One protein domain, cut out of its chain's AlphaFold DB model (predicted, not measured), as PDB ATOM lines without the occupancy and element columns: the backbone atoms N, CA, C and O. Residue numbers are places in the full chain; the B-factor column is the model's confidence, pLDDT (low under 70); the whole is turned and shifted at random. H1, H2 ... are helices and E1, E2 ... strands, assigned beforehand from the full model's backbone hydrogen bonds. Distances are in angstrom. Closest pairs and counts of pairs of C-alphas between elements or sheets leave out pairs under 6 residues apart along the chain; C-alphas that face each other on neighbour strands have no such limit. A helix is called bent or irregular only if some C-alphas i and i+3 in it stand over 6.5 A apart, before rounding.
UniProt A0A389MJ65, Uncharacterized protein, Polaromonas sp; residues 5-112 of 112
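What this domain is: This is residues 5 to 112 of the 112 residues of an uncharacterized protein of Polaromonas sp (UniProt A0A389MJ65). What is the overall shape? Two lobes make the long axis: a cluster of crossed helices with H2 at its core and H1, H4 and H5 packed on it, and a small, strongly twisted sheet of three strands with no helix on it. H3 is near H2 and H5. What is printed? The 108 residues have five named helices and three named strands, in the order H1 E1 E2 E3 H2 H3 H4 H5; the sheet, order E1 E3 E2, is mixed, and the class is mixed, helices and strands. The whole is compact by its radius of gyration of the C-alphas, 14.2 A, and elongated, spanning 48 by 27 by 21 A.

How they stand to each other: How do the strands pair? Inner strand E3, residues 37 to 43, is parallel to E1, residues 20 to 25, with N 23 and O 40 2.8 A apart. It forms an antiparallel hairpin with E2, residues 30 to 34, with N 32 and O 39 2.8 A apart. What touches the hub H2, residues 53 to 62? H4, residues 87 to 97, touches it at a steep tilt of 46 degrees, closest C-alphas Glu 54 and Leu 90, 5.2 A. H1, residues 5 to 10, touches it with C-alphas Val 10 and Gln 53 closest, 5.8 A, and H5, residues 100 to 110, with Asn 62 and Thr 102, 5.9 A. Where is H3, residues 71 to 84? It is close to H2 but not clearly touching, closest C-alphas Tyr 57 and Ala 78, 7.9 A. How do the helix backbones run? Each O i to N i+4 pair is within hydrogen-bond range in H2, H4 and H5, against 8 of 10 in H3 and 0 of 2 in H1, where 3 of 3 O i to N i+3 pairs are.

Where its parts are: Which elements are longest? H3 measures 20.5 A and is only just irregular, C-alphas 80 and 83 being 6.9 A apart; E3 measures 19.3 A. Where are the anchors? H1 begins at C-alpha 5 (20.732, 33.912, 111.122), and H5 ends at C-alpha 110 (32.899, 16.195, 95.425).

The domain as a whole: How far does it reach? The two farthest C-alphas, Gly 35 and Ala 112, are 48.5 A apart. Is anything cut or uncertain? The printed part has no cut and no long link; residues 15 and 112 are under pLDDT 70.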
ATOM      1  N   SER A   5      21.977  34.142 111.877       88.06
ATOM      2  CA  SER A   5      20.732  33.912 111.122       88.06
ATOM      3  C   SER A   5      20.868  34.144 109.604       88.06
ATOM      4  O   SER A   5      20.020  33.694 108.838       88.06
ATOM      5  N   ALA A   6      21.936  34.795 109.125       91.06
ATOM      6  CA  ALA A   6      22.254  34.870 107.696       91.06
ATOM      7  C   ALA A   6      22.473  33.482 107.066       91.06
ATOM      8  O   ALA A   6      22.229  33.311 105.870       91.06
ATOM      9  N   TYR A   7      22.868  32.479 107.856       92.56
ATOM     10  CA  TYR A   7      22.982  31.097 107.396       92.56
ATOM     11  C   TYR A   7      21.652  30.509 106.912       92.56
ATOM     12  O   TYR A   7      21.660  29.661 106.022       92.56
ATOM     13  N   ASN A   8      20.510  31.036 107.365       90.00
ATOM     14  CA  ASN A   8      19.189  30.591 106.908       90.00
ATOM     15  C   ASN A   8      19.012  30.790 105.393       90.00
ATOM     16  O   ASN A   8      18.310  30.018 104.744       90.00
ATOM     17  N   THR A   9      19.716  31.759 104.793       90.44
ATOM     18  CA  THR A   9      19.701  31.980 103.333       90.44
ATOM     19  C   THR A   9      20.334  30.837 102.538       90.44
ATOM     20  O   THR A   9      20.059  30.683 101.350       90.44
ATOM     21  N   VAL A  10      21.162  30.018 103.192       92.00
ATOM     22  CA  VAL A  10      21.776  28.822 102.615       92.00
ATOM     23  C   VAL A  10      20.788  27.654 102.631       92.00
ATOM     24  O   VAL A  10      20.953  26.711 101.870       92.00
ATOM     25  N   GLY A  11      19.720  27.701 103.434       88.12
ATOM     26  CA  GLY A  11      18.657  26.693 103.443       88.12
ATOM     27  C   GLY A  11      19.151  25.292 103.806       88.12
ATOM     28  O   GLY A  11      18.879  24.352 103.064       88.12
ATOM     29  N   LEU A  12      19.907  25.182 104.903       88.19
ATOM     30  CA  LEU A  12      20.387  23.917 105.487       88.19
ATOM     31  C   LEU A  12      19.562  23.477 106.708       88.19
ATOM     32  O   LEU A  12      20.038  22.699 107.524       88.19
ATOM     33  N   GLY A  13      18.349  24.015 106.863       78.94
ATOM     34  CA  GLY A  13      17.500  23.750 108.028       78.94
ATOM     35  C   GLY A  13      17.886  24.540 109.284       78.94
ATOM     36  O   GLY A  13      17.299  24.312 110.337       78.94
ATOM     37  N   THR A  14      18.816  25.498 109.187       77.25
ATOM     38  CA  THR A  14      19.053  26.468 110.263       77.25
ATOM     39  C   THR A  14      17.829  27.373 110.394       77.25
ATOM     40  O   THR A  14      17.332  27.922 109.407       77.25
ATOM     41  N   THR A  15      17.300  27.493 111.607       67.81
ATOM     42  CA  THR A  15      16.086  28.282 111.893       67.81
ATOM     43  C   THR A  15      16.263  29.194 113.098       67.81
ATOM     44  O   THR A  15      15.400  30.027 113.379       67.81
ATOM     45  N   GLN A  16      17.409  29.108 113.774       72.44
ATOM     46  CA  GLN A  16      17.639  29.839 115.001       72.44
ATOM     47  C   GLN A  16      17.757  31.351 114.748       72.44
ATOM     48  O   GLN A  16      18.484  31.843 113.871       72.44
ATOM     49  N   LEU A  17      17.030  32.116 115.566       77.06
ATOM     50  CA  LEU A  17      17.220  33.554 115.697       77.06
ATOM     51  C   LEU A  17      18.334  33.804 116.711       77.06
ATOM     52  O   LEU A  17      18.242  33.408 117.874       77.06
ATOM     53  N   TYR A  18      19.393  34.467 116.257       78.00
ATOM     54  CA  TYR A  18      20.552  34.787 117.079       78.00
ATOM     55  C   TYR A  18      20.517  36.263 117.472       78.00
ATOM     56  O   TYR A  18      20.598  37.144 116.612       78.00
ATOM     57  N   ASN A  19      20.485  36.548 118.778       84.12
ATOM     58  CA  ASN A  19      20.673  37.902 119.314       84.12
ATOM     59  C   ASN A  19      22.170  38.272 119.420       84.12
ATOM     60  O   ASN A  19      22.645  38.779 120.437       84.12
ATOM     61  N   LEU A  20      22.934  37.960 118.371       88.31
ATOM     62  CA  LEU A  20      24.378  38.160 118.284       88.31
ATOM     63  C   LEU A  20      24.743  38.647 116.880       88.31
ATOM     64  O   LEU A  20      24.206  38.167 115.883       88.31
ATOM     65  N   THR A  21      25.670  39.600 116.790       92.38
ATOM     66  CA  THR A  21      26.247  40.043 115.513       92.38
ATOM     67  C   THR A  21      27.700  39.589 115.408       92.38
ATOM     68  O   THR A  21      28.534  39.998 116.207       92.38
ATOM     69  N   LEU A  22      28.023  38.793 114.393       93.81
ATOM     70  CA  LEU A  22      29.389  38.417 114.048       93.81
ATOM     71  C   LEU A  22      30.096  39.548 113.293       93.81
ATOM     72  O   LEU A  22      29.580  40.123 112.319       93.81
ATOM     73  N   VAL A  23      31.320  39.847 113.723       95.62
ATOM     74  CA  VAL A  23      32.182  40.870 113.128       95.62
ATOM     75  C   VAL A  23      33.546  40.275 112.792       95.62
ATOM     76  O   VAL A  23      34.460  40.222 113.616       95.62
ATOM     77  N   TYR A  24      33.705  39.865 111.535       95.75
ATOM     78  CA  TYR A  24      35.008  39.456 111.013       95.75
ATOM     79  C   TYR A  24      35.890  40.679 110.792       95.75
ATOM     80  O   TYR A  24      35.475  41.661 110.175       95.75
ATOM     81  N   ASN A  25      37.088  40.641 111.365       96.12
ATOM     82  CA  ASN A  25      38.038  41.744 111.339       96.12
ATOM     83  C   ASN A  25      39.481  41.222 111.460       96.12
ATOM     84  O   ASN A  25      39.706  40.023 111.597       96.12
ATOM     85  N   HIS A  26      40.462  42.125 111.405       95.69
ATOM     86  CA  HIS A  26      41.889  41.780 111.495       95.69
ATOM     87  C   HIS A  26      42.561  42.229 112.802       95.69
ATOM     88  O   HIS A  26      43.764  42.056 112.946       95.69
ATOM     89  N   LYS A  27      41.830  42.860 113.730       94.00
ATOM     90  CA  LYS A  27      42.422  43.593 114.860       94.00
ATOM     91  C   LYS A  27      42.141  42.974 116.226       94.00
ATOM     92  O   LYS A  27      42.992  43.065 117.101       94.00
ATOM     93  N   ARG A  28      40.932  42.461 116.456       93.12
ATOM     94  CA  ARG A  28      40.457  42.080 117.794       93.12
ATOM     95  C   ARG A  28      39.562  40.852 117.737       93.12
ATOM     96  O   ARG A  28      38.815  40.675 116.771       93.12
ATOM     97  N   HIS A  29      39.618  40.054 118.794       96.56
ATOM     98  CA  HIS A  29      38.698  38.955 119.049       96.56
ATOM     99  C   HIS A  29      37.952  39.181 120.372       96.56
ATOM    100  O   HIS A  29      38.468  39.878 121.246       96.56
ATOM    101  N   GLY A  30      36.758  38.605 120.512       95.31
ATOM    102  CA  GLY A  30      35.981  38.606 121.753       95.31
ATOM    103  C   GLY A  30      34.569  39.173 121.607       95.31
ATOM    104  O   GLY A  30      34.223  39.786 120.595       95.31
ATOM    105  N   VAL A  31      33.758  38.976 122.647       95.25
ATOM    106  CA  VAL A  31      32.374  39.457 122.703       95.25
ATOM    107  C   VAL A  31      32.319  40.817 123.389       95.25
ATOM    108  O   VAL A  31      32.783  40.982 124.514       95.25
ATOM    109  N   PHE A  32      31.718  41.793 122.716       94.88
ATOM    110  CA  PHE A  32      31.550  43.159 123.198       94.88
ATOM    111  C   PHE A  32      30.072  43.533 123.186       94.88
ATOM    112  O   PHE A  32      29.351  43.249 122.228       94.88
ATOM    113  N   ARG A  33      29.612  44.212 124.240       94.69
ATOM    114  CA  ARG A  33      28.243  44.724 124.326       94.69
ATOM    115  C   ARG A  33      28.230  46.223 124.051       94.69
ATOM    116  O   ARG A  33      28.906  46.978 124.742       94.69
ATOM    117  N   LEU A  34      27.435  46.645 123.071       90.00
ATOM    118  CA  LEU A  34      27.169  48.056 122.787       90.00
ATOM    119  C   LEU A  34      25.659  48.288 122.869       90.00
ATOM    120  O   LEU A  34      24.889  47.781 122.049       90.00
ATOM    121  N   GLY A  35      25.230  49.007 123.908       89.75
ATOM    122  CA  GLY A  35      23.815  49.103 124.274       89.75
ATOM    123  C   GLY A  35      23.220  47.723 124.584       89.75
ATOM    124  O   GLY A  35      23.749  46.977 125.415       89.75
ATOM    125  N   ASN A  36      22.144  47.364 123.880       88.19
ATOM    126  CA  ASN A  36      21.444  46.081 124.035       88.19
ATOM    127  C   ASN A  36      21.859  45.026 122.996       88.19
ATOM    128  O   ASN A  36      21.208  43.990 122.883       88.19
ATOM    129  N   ARG A  37      22.925  45.272 122.220       89.62
ATOM    130  CA  ARG A  37      23.408  44.350 121.181       89.62
ATOM    131  C   ARG A  37      24.758  43.758 121.565       89.62
ATOM    132  O   ARG A  37      25.662  44.482 121.986       89.62
ATOM    133  N   GLN A  38      24.892  42.448 121.382       94.25
ATOM    134  CA  GLN A  38      26.166  41.746 121.505       94.25
ATOM    135  C   GLN A  38      26.835  41.615 120.135       94.25
ATOM    136  O   GLN A  38      26.186  41.293 119.134       94.25
ATOM    137  N   PHE A  39      28.139  41.859 120.109       94.75
ATOM    138  CA  PHE A  39      28.991  41.732 118.939       94.75
ATOM    139  C   PHE A  39      30.119  40.762 119.250       94.75
ATOM    140  O   PHE A  39      30.940  41.037 120.119       94.75
ATOM    141  N   ASP A  40      30.179  39.658 118.523       95.12
ATOM    142  CA  ASP A  40      31.296  38.723 118.587       95.12
ATOM    143  C   ASP A  40      32.285  39.072 117.474       95.12
ATOM    144  O   ASP A  40      32.049  38.854 116.279       95.12
ATOM    145  N   PHE A  41      33.382  39.703 117.878       96.12
ATOM    146  CA  PHE A  41      34.484  40.027 116.998       96.12
ATOM    147  C   PHE A  41      35.342  38.785 116.816       96.12
ATOM    148  O   PHE A  41      35.886  38.239 117.773       96.12
ATOM    149  N   ARG A  42      35.536  38.379 115.560       94.81
ATOM    150  CA  ARG A  42      36.410  37.257 115.216       94.81
ATOM    151  C   ARG A  42      37.510  37.706 114.285       94.81
ATOM    152  O   ARG A  42      37.267  38.349 113.262       94.81
ATOM    153  N   MET A  43      38.727  37.316 114.630       94.31
ATOM    154  CA  MET A  43      39.873  37.527 113.767       94.31
ATOM    155  C   MET A  43      39.885  36.457 112.683       94.31
ATOM    156  O   MET A  43      40.124  35.283 112.959       94.31
ATOM    157  N   LYS A  44      39.611  36.857 111.443       92.88
ATOM    158  CA  LYS A  44      39.680  35.972 110.276       92.88
ATOM    159  C   LYS A  44      40.683  36.575 109.297       92.88
ATOM    160  O   LYS A  44      40.523  37.739 108.953       92.88
ATOM    161  N   PRO A  45      41.683  35.817 108.812       90.62
ATOM    162  CA  PRO A  45      42.685  36.353 107.888       90.62
ATOM    163  C   PRO A  45      42.085  36.760 106.536       90.62
ATOM    164  O   PRO A  45      42.681  37.544 105.802       90.62
ATOM    165  N   ARG A  46      40.929  36.186 106.177       91.94
ATOM    166  CA  ARG A  46      40.216  36.450 104.926       91.94
ATOM    167  C   ARG A  46      38.711  36.390 105.163       91.94
ATOM    168  O   ARG A  46      38.223  35.471 105.816       91.94
ATOM    169  N   PHE A  47      37.991  37.346 104.591       94.38
ATOM    170  CA  PHE A  47      36.532  37.374 104.494       94.38
ATOM    171  C   PHE A  47      36.124  38.301 103.336       94.38
ATOM    172  O   PHE A  47      36.873  39.224 102.999       94.38
ATOM    173  N   PRO A  48      34.978  38.071 102.678       94.62
ATOM    174  CA  PRO A  48      34.567  38.865 101.529       94.62
ATOM    175  C   PRO A  48      33.933  40.197 101.946       94.62
ATOM    176  O   PRO A  48      33.425  40.359 103.055       94.62
ATOM    177  N   LYS A  49      33.889  41.152 101.006       92.19
ATOM    178  CA  LYS A  49      33.148  42.417 101.177       92.19
ATOM    179  C   LYS A  49      31.626  42.226 101.119       92.19
ATOM    180  O   LYS A  49      30.895  43.006 101.718       92.19
ATOM    181  N   LYS A  50      31.156  41.217 100.377       92.81
ATOM    182  CA  LYS A  50      29.740  40.852 100.232       92.81
ATOM    183  C   LYS A  50      29.545  39.400 100.649       92.81
ATOM    184  O   LYS A  50      30.354  38.549 100.295       92.81
ATOM    185  N   LEU A  51      28.466  39.133 101.374       93.56
ATOM    186  CA  LEU A  51      28.101  37.787 101.802       93.56
ATOM    187  C   LEU A  51      27.354  37.105 100.662       93.56
ATOM    188  O   LEU A  51      26.210  37.451 100.377       93.56
ATOM    189  N   THR A  52      28.023  36.187  99.973       95.94
ATOM    190  CA  THR A  52      27.378  35.330  98.972       95.94
ATOM    191  C   THR A  52      26.902  34.038  99.627       95.94
ATOM    192  O   THR A  52      27.373  33.680 100.710       95.94
ATOM    193  N   GLN A  53      25.989  33.320  98.973       95.69
ATOM    194  CA  GLN A  53      25.518  32.030  99.482       95.69
ATOM    195  C   GLN A  53      26.665  31.015  99.597       95.69
ATOM    196  O   GLN A  53      26.729  30.288 100.581       95.69
ATOM    197  N   GLU A  54      27.616  31.012  98.659       96.88
ATOM    198  CA  GLU A  54      28.789  30.131  98.694       96.88
ATOM    199  C   GLU A  54      29.707  30.460  99.873       96.88
ATOM    200  O   GLU A  54      30.206  29.556 100.543       96.88
ATOM    201  N   PHE A  55      29.916  31.750 100.160       97.19
ATOM    202  CA  PHE A  55      30.668  32.154 101.343       97.19
ATOM    203  C   PHE A  55      29.961  31.709 102.622       97.19
ATOM    204  O   PHE A  55      30.601  31.109 103.477       97.19
ATOM    205  N   LEU A  56      28.660  31.983 102.750       96.19
ATOM    206  CA  LEU A  56      27.890  31.625 103.941       96.19
ATOM    207  C   LEU A  56      27.832  30.110 104.147       96.19
ATOM    208  O   LEU A  56      27.930  29.658 105.280       96.19
ATOM    209  N   TYR A  57      27.747  29.327 103.070       96.94
ATOM    210  CA  TYR A  57      27.821  27.869 103.120       96.94
ATOM    211  C   TYR A  57      29.180  27.384 103.647       96.94
ATOM    212  O   TYR A  57      29.242  26.593 104.587       96.94
ATOM    213  N   VAL A  58      30.286  27.896 103.096       97.31
ATOM    214  CA  VAL A  58      31.644  27.549 103.555       97.31
ATOM    215  C   VAL A  58      31.877  27.998 104.998       97.31
ATOM    216  O   VAL A  58      32.473  27.268 105.790       97.31
ATOM    217  N   ASP A  59      31.414  29.194 105.346       96.50
ATOM    218  CA  ASP A  59      31.573  29.757 106.679       96.50
ATOM    219  C   ASP A  59      30.726  29.011 107.717       96.50
ATOM    220  O   ASP A  59      31.231  28.707 108.792       96.50
ATOM    221  N   LEU A  60      29.502  28.598 107.381       95.25
ATOM    222  CA  LEU A  60      28.707  27.709 108.228       95.25
ATOM    223  C   LEU A  60      29.478  26.417 108.532       95.25
ATOM    224  O   LEU A  60      29.631  26.041 109.692       95.25
ATOM    225  N   LEU A  61      30.060  25.781 107.508       96.19
ATOM    226  CA  LEU A  61      30.831  24.545 107.677       96.19
ATOM    227  C   LEU A  61      32.105  24.731 108.516       96.19
ATOM    228  O   LEU A  61      32.557  23.785 109.167       96.19
ATOM    229  N   ASN A  62      32.693  25.931 108.494       95.94
ATOM    230  CA  ASN A  62      33.837  26.287 109.332       95.94
ATOM    231  C   ASN A  62      33.470  26.433 110.813       95.94
ATOM    232  O   ASN A  62      34.333  26.196 111.652       95.94
ATOM    233  N   ASN A  63      32.238  26.847 111.122       93.31
ATOM    234  CA  ASN A  63      31.803  27.178 112.479       93.31
ATOM    235  C   ASN A  63      30.718  26.204 113.002       93.31
ATOM    236  O   ASN A  63      30.015  26.529 113.949       93.31
ATOM    237  N   LEU A  64      30.601  24.997 112.424       91.00
ATOM    238  CA  LEU A  64      29.597  23.979 112.796       91.00
ATOM    239  C   LEU A  64      29.507  23.698 114.298       91.00
ATOM    240  O   LEU A  64      28.422  23.444 114.800       91.00
ATOM    241  N   GLY A  65      30.639  23.709 115.007       88.38
ATOM    242  CA  GLY A  65      30.676  23.418 116.444       88.38
ATOM    243  C   GLY A  65      30.053  24.501 117.325       88.38
ATOM    244  O   GLY A  65      29.929  24.297 118.525       88.38
ATOM    245  N   GLU A  66      29.695  25.645 116.748       87.12
ATOM    246  CA  GLU A  66      29.111  26.783 117.456       87.12
ATOM    247  C   GLU A  66      27.641  27.015 117.082       87.12
ATOM    248  O   GLU A  66      27.006  27.935 117.600       87.12
ATOM    249  N   LEU A  67      27.112  26.211 116.158       85.00
ATOM    250  CA  LEU A  67      25.705  26.234 115.794       85.00
ATOM    251  C   LEU A  67      24.886  25.554 116.891       85.00
ATOM    252  O   LEU A  67      25.333  24.586 117.503       85.00
ATOM    253  N   ALA A  68      23.681  26.066 117.127       85.81
ATOM    254  CA  ALA A  68      22.734  25.436 118.045       85.81
ATOM    255  C   ALA A  68      22.070  24.192 117.423       85.81
ATOM    256  O   ALA A  68      21.493  23.370 118.130       85.81
ATOM    257  N   GLU A  69      22.117  24.086 116.097       87.31
ATOM    258  CA  GLU A  69      21.532  23.009 115.314       87.31
ATOM    259  C   GLU A  69      22.293  21.677 115.439       87.31
ATOM    260  O   GLU A  69      23.498  21.644 115.696       87.31
ATOM    261  N   ASP A  70      21.591  20.563 115.193       90.50
ATOM    262  CA  ASP A  70      22.208  19.235 115.146       90.50
ATOM    263  C   ASP A  70      23.273  19.173 114.044       90.50
ATOM    264  O   ASP A  70      23.006  19.393 112.856       90.50
ATOM    265  N   ARG A  71      24.505  18.868 114.451       92.00
ATOM    266  CA  ARG A  71      25.665  18.912 113.564       92.00
ATOM    267  C   ARG A  71      25.542  17.938 112.400       92.00
ATOM    268  O   ARG A  71      25.931  18.279 111.281       92.00
ATOM    269  N   ASP A  72      25.079  16.724 112.661       92.62
ATOM    270  CA  ASP A  72      25.085  15.657 111.669       92.62
ATOM    271  C   ASP A  72      23.943  15.851 110.668       92.62
ATOM    272  O   ASP A  72      24.148  15.660 109.465       92.62
ATOM    273  N   GLU A  73      22.795  16.368 111.113       92.56
ATOM    274  CA  GLU A  73      21.716  16.779 110.214       92.56
ATOM    275  C   GLU A  73      22.139  17.955 109.323       92.56
ATOM    276  O   GLU A  73      21.969  17.893 108.100       92.56
ATOM    277  N   VAL A  74      22.780  18.990 109.884       93.69
ATOM    278  CA  VAL A  74      23.305  20.112 109.085       93.69
ATOM    279  C   VAL A  74      24.324  19.617 108.057       93.69
ATOM    280  O   VAL A  74      24.302  20.061 106.909       93.69
ATOM    281  N   LEU A  75      25.200  18.677 108.421       95.25
ATOM    282  CA  LEU A  75      26.166  18.085 107.493       95.25
ATOM    283  C   LEU A  75      25.493  17.279 106.378       95.25
ATOM    284  O   LEU A  75      25.898  17.390 105.217       95.25
ATOM    285  N   ARG A  76      24.465  16.494 106.707       94.38
ATOM    286  CA  ARG A  76      23.698  15.712 105.731       94.38
ATOM    287  C   ARG A  76      23.010  16.622 104.714       94.38
ATOM    288  O   ARG A  76      23.130  16.389 103.509       94.38
ATOM    289  N   GLN A  77      22.360  17.684 105.188       94.62
ATOM    290  CA  GLN A  77      21.722  18.700 104.346       94.62
ATOM    291  C   GLN A  77      22.747  19.500 103.538       94.62
ATOM    292  O   GLN A  77      22.544  19.794 102.361       94.62
ATOM    293  N   ALA A  78      23.891  19.834 104.139       95.81
ATOM    294  CA  ALA A  78      24.958  20.529 103.436       95.81
ATOM    295  C   ALA A  78      25.482  19.697 102.268       95.81
ATOM    296  O   ALA A  78      25.678  20.238 101.177       95.81
ATOM    297  N   ARG A  79      25.677  18.390 102.475       95.88
ATOM    298  CA  ARG A  79      26.134  17.476 101.429       95.88
ATOM    299  C   ARG A  79      25.122  17.368 100.291       95.88
ATOM    300  O   ARG A  79      25.523  17.494  99.138       95.88
ATOM    301  N   SER A  80      23.833  17.184 100.587       93.62
ATOM    302  CA  SER A  80      22.796  17.091  99.545       93.62
ATOM    303  C   SER A  80      22.672  18.384  98.732       93.62
ATOM    304  O   SER A  80      22.466  18.341  97.521       93.62
ATOM    305  N   LYS A  81      22.870  19.541  99.375       93.50
ATOM    306  CA  LYS A  81      22.791  20.853  98.727       93.50
ATOM    307  C   LYS A  81      23.986  21.189  97.833       93.50
ATOM    308  O   LYS A  81      23.902  22.112  97.030       93.50
ATOM    309  N   LEU A  82      25.096  20.462  97.934       93.44
ATOM    310  CA  LEU A  82      26.330  20.796  97.216       93.44
ATOM    311  C   LEU A  82      26.117  20.923  95.695       93.44
ATOM    312  O   LEU A  82      26.663  21.835  95.079       93.44
ATOM    313  N   ALA A  83      25.254  20.080  95.119       92.00
ATOM    314  CA  ALA A  83      24.917  20.089  93.695       92.00
ATOM    315  C   ALA A  83      24.085  21.306  93.239       92.00
ATOM    316  O   ALA A  83      24.016  21.570  92.042       92.00
ATOM    317  N   SER A  84      23.460  22.059  94.152       94.00
ATOM    318  CA  SER A  84      22.657  23.237  93.788       94.00
ATOM    319  C   SER A  84      23.488  24.506  93.588       94.00
ATOM    320  O   SER A  84      22.947  25.530  93.177       94.00
ATOM    321  N   PHE A  85      24.771  24.489  93.950       95.06
ATOM    322  CA  PHE A  85      25.651  25.646  93.816       95.06
ATOM    323  C   PHE A  85      26.332  25.687  92.449       95.06
ATOM    324  O   PHE A  85      26.646  24.659  91.853       95.06
ATOM    325  N   ASP A  86      26.672  26.896  92.000       95.44
ATOM    326  CA  ASP A  86      27.670  27.071  90.947       95.44
ATOM    327  C   ASP A  86      29.011  26.503  91.441       95.44
ATOM    328  O   ASP A  86      29.623  27.014  92.387       95.44
ATOM    329  N   SER A  87      29.469  25.430  90.796       93.44
ATOM    330  CA  SER A  87      30.666  24.686  91.197       93.44
ATOM    331  C   SER A  87      31.933  25.545  91.174       93.44
ATOM    332  O   SER A  87      32.811  25.392  92.027       93.44
ATOM    333  N   THR A  88      32.024  26.505  90.249       95.62
ATOM    334  CA  THR A  88      33.175  27.404  90.129       95.62
ATOM    335  C   THR A  88      33.186  28.420  91.264       95.62
ATOM    336  O   THR A  88      34.234  28.660  91.873       95.62
ATOM    337  N   ARG A  89      32.031  29.012  91.583       96.81
ATOM    338  CA  ARG A  89      31.903  29.967  92.695       96.81
ATOM    339  C   ARG A  89      32.127  29.290  94.039       96.81
ATOM    340  O   ARG A  89      32.872  29.831  94.859       96.81
ATOM    341  N   LEU A  90      31.565  28.097  94.238       96.75
ATOM    342  CA  LEU A  90      31.746  27.335  95.469       96.75
ATOM    343  C   LEU A  90      33.210  26.936  95.667       96.75
ATOM    344  O   LEU A  90      33.752  27.138  96.754       96.75
ATOM    345  N   ARG A  91      33.890  26.468  94.610       96.00
ATOM    346  CA  ARG A  91      35.327  26.163  94.673       96.00
ATOM    347  C   ARG A  91      36.148  27.391  95.060       96.00
ATOM    348  O   ARG A  91      36.943  27.323  95.992       96.00
ATOM    349  N   ARG A  92      35.900  28.542  94.422       96.75
ATOM    350  CA  ARG A  92      36.584  29.808  94.757       96.75
ATOM    351  C   ARG A  92      36.357  30.229  96.210       96.75
ATOM    352  O   ARG A  92      37.298  30.687  96.865       96.75
ATOM    353  N   ALA A  93      35.135  30.074  96.722       97.44
ATOM    354  CA  ALA A  93      34.820  30.362  98.117       97.44
ATOM    355  C   ALA A  93      35.563  29.410  99.070       97.44
ATOM    356  O   ALA A  93      36.160  29.864 100.046       97.44
ATOM    357  N   ALA A  94      35.598  28.111  98.761       97.25
ATOM    358  CA  ALA A  94      36.313  27.118  99.558       97.25
ATOM    359  C   ALA A  94      37.834  27.361  99.566       97.25
ATOM    360  O   ALA A  94      38.477  27.322 100.619       97.25
ATOM    361  N   ASP A  95      38.427  27.684  98.421       96.12
ATOM    362  CA  ASP A  95      39.857  27.992  98.325       96.12
ATOM    363  C   ASP A  95      40.219  29.238  99.140       96.12
ATOM    364  O   ASP A  95      41.219  29.252  99.862       96.12
ATOM    365  N   SER A  96      39.360  30.258  99.095       96.38
ATOM    366  CA  SER A  96      39.603  31.544  99.751       96.38
ATOM    367  C   SER A  96      39.346  31.521 101.260       96.38
ATOM    368  O   SER A  96      40.093  32.162 102.004       96.38
ATOM    369  N   PHE A  97      38.300  30.816 101.708       96.94
ATOM    370  CA  PHE A  97      37.725  30.989 103.049       96.94
ATOM    371  C   PHE A  97      37.554  29.692 103.854       96.94
ATOM    372  O   PHE A  97      37.304  29.769 105.057       96.94
ATOM    373  N   ALA A  98      37.684  28.501 103.257       96.94
ATOM    374  CA  ALA A  98      37.534  27.263 104.020       96.94
ATOM    375  C   ALA A  98      38.726  27.025 104.954       96.94
ATOM    376  O   ALA A  98      39.896  27.178 104.575       96.94
ATOM    377  N   SER A  99      38.417  26.555 106.161       96.19
ATOM    378  CA  SER A  99      39.390  25.893 107.025       96.19
ATOM    379  C   SER A  99      39.935  24.630 106.348       96.19
ATOM    380  O   SER A  99      39.349  24.101 105.397       96.19
ATOM    381  N   VAL A 100      41.053  24.102 106.851       95.62
ATOM    382  CA  VAL A 100      41.619  22.840 106.344       95.62
ATOM    383  C   VAL A 100      40.603  21.696 106.458       95.62
ATOM    384  O   VAL A 100      40.434  20.938 105.502       95.62
ATOM    385  N   ALA A 101      39.880  21.619 107.580       96.00
ATOM    386  CA  ALA A 101      38.861  20.601 107.823       96.00
ATOM    387  C   ALA A 101      37.684  20.718 106.841       96.00
ATOM    388  O   ALA A 101      37.310  19.734 106.206       96.00
ATOM    389  N   THR A 102      37.150  21.928 106.651       97.12
ATOM    390  CA  THR A 102      36.066  22.178 105.690       97.12
ATOM    391  C   THR A 102      36.505  21.867 104.265       97.12
ATOM    392  O   THR A 102      35.768  21.222 103.526       97.12
ATOM    393  N   ARG A 103      37.728  22.249 103.871       96.44
ATOM    394  CA  ARG A 103      38.247  21.951 102.529       96.44
ATOM    395  C   ARG A 103      38.400  20.449 102.299       96.44
ATOM    396  O   ARG A 103      38.080  19.970 101.216       96.44
ATOM    397  N   LYS A 104      38.881  19.703 103.301       96.12
ATOM    398  CA  LYS A 104      38.971  18.238 103.234       96.12
ATOM    399  C   LYS A 104      37.585  17.624 103.015       96.12
ATOM    400  O   LYS A 104      37.406  16.908 102.039       96.12
ATOM    401  N   ARG A 105      36.611  18.023 103.836       96.06
ATOM    402  CA  ARG A 105      35.219  17.567 103.751       96.06
ATOM    403  C   ARG A 105      34.582  17.838 102.385       96.06
ATOM    404  O   ARG A 105      33.995  16.944 101.794       96.06
ATOM    405  N   LEU A 106      34.724  19.058 101.860       95.81
ATOM    406  CA  LEU A 106      34.149  19.419 100.559       95.81
ATOM    407  C   LEU A 106      34.767  18.621  99.406       95.81
ATOM    408  O   LEU A 106      34.059  18.266  98.470       95.81
ATOM    409  N   ARG A 107      36.069  18.318  99.473       94.00
ATOM    410  CA  ARG A 107      36.720  17.466  98.467       94.00
ATOM    411  C   ARG A 107      36.208  16.035  98.518       94.00
ATOM    412  O   ARG A 107      35.901  15.497  97.465       94.00
ATOM    413  N   GLU A 108      36.075  15.464  99.714       95.00
ATOM    414  CA  GLU A 108      35.519  14.117  99.901       95.00
ATOM    415  C   GLU A 108      34.097  14.013  99.339       95.00
ATOM    416  O   GLU A 108      33.755  13.023  98.701       95.00
ATOM    417  N   TRP A 109      33.274  15.050  99.526       94.56
ATOM    418  CA  TRP A 109      31.920  15.091  98.974       94.56
ATOM    419  C   TRP A 109      31.878  15.266  97.458       94.56
ATOM    420  O   TRP A 109      30.956  14.757  96.838       94.56
ATOM    421  N   ALA A 110      32.838  15.980  96.869       87.38
ATOM    422  CA  ALA A 110      32.899  16.195  95.425       87.38
ATOM    423  C   ALA A 110      33.486  15.000  94.652       87.38
ATOM    424  O   ALA A 110      33.318  14.926  93.439       87.38
ATOM    425  N   SER A 111      34.207  14.102  95.332       83.00
ATOM    426  CA  SER A 111      34.785  12.882  94.750       83.00
ATOM    427  C   SER A 111      33.903  11.636  94.888       83.00
ATOM    428  O   SER A 111      34.300  10.578  94.406       83.00
ATOM    429  N   ALA A 112      32.781  11.743  95.604       67.44
ATOM    430  CA  ALA A 112      31.843  10.656  95.884       67.44
ATOM    431  C   ALA A 112      30.611  10.762  94.984       67.44
ATOM    432  O   ALA A 112      30.124   9.694  94.559       67.44
TER     433      ALA A 112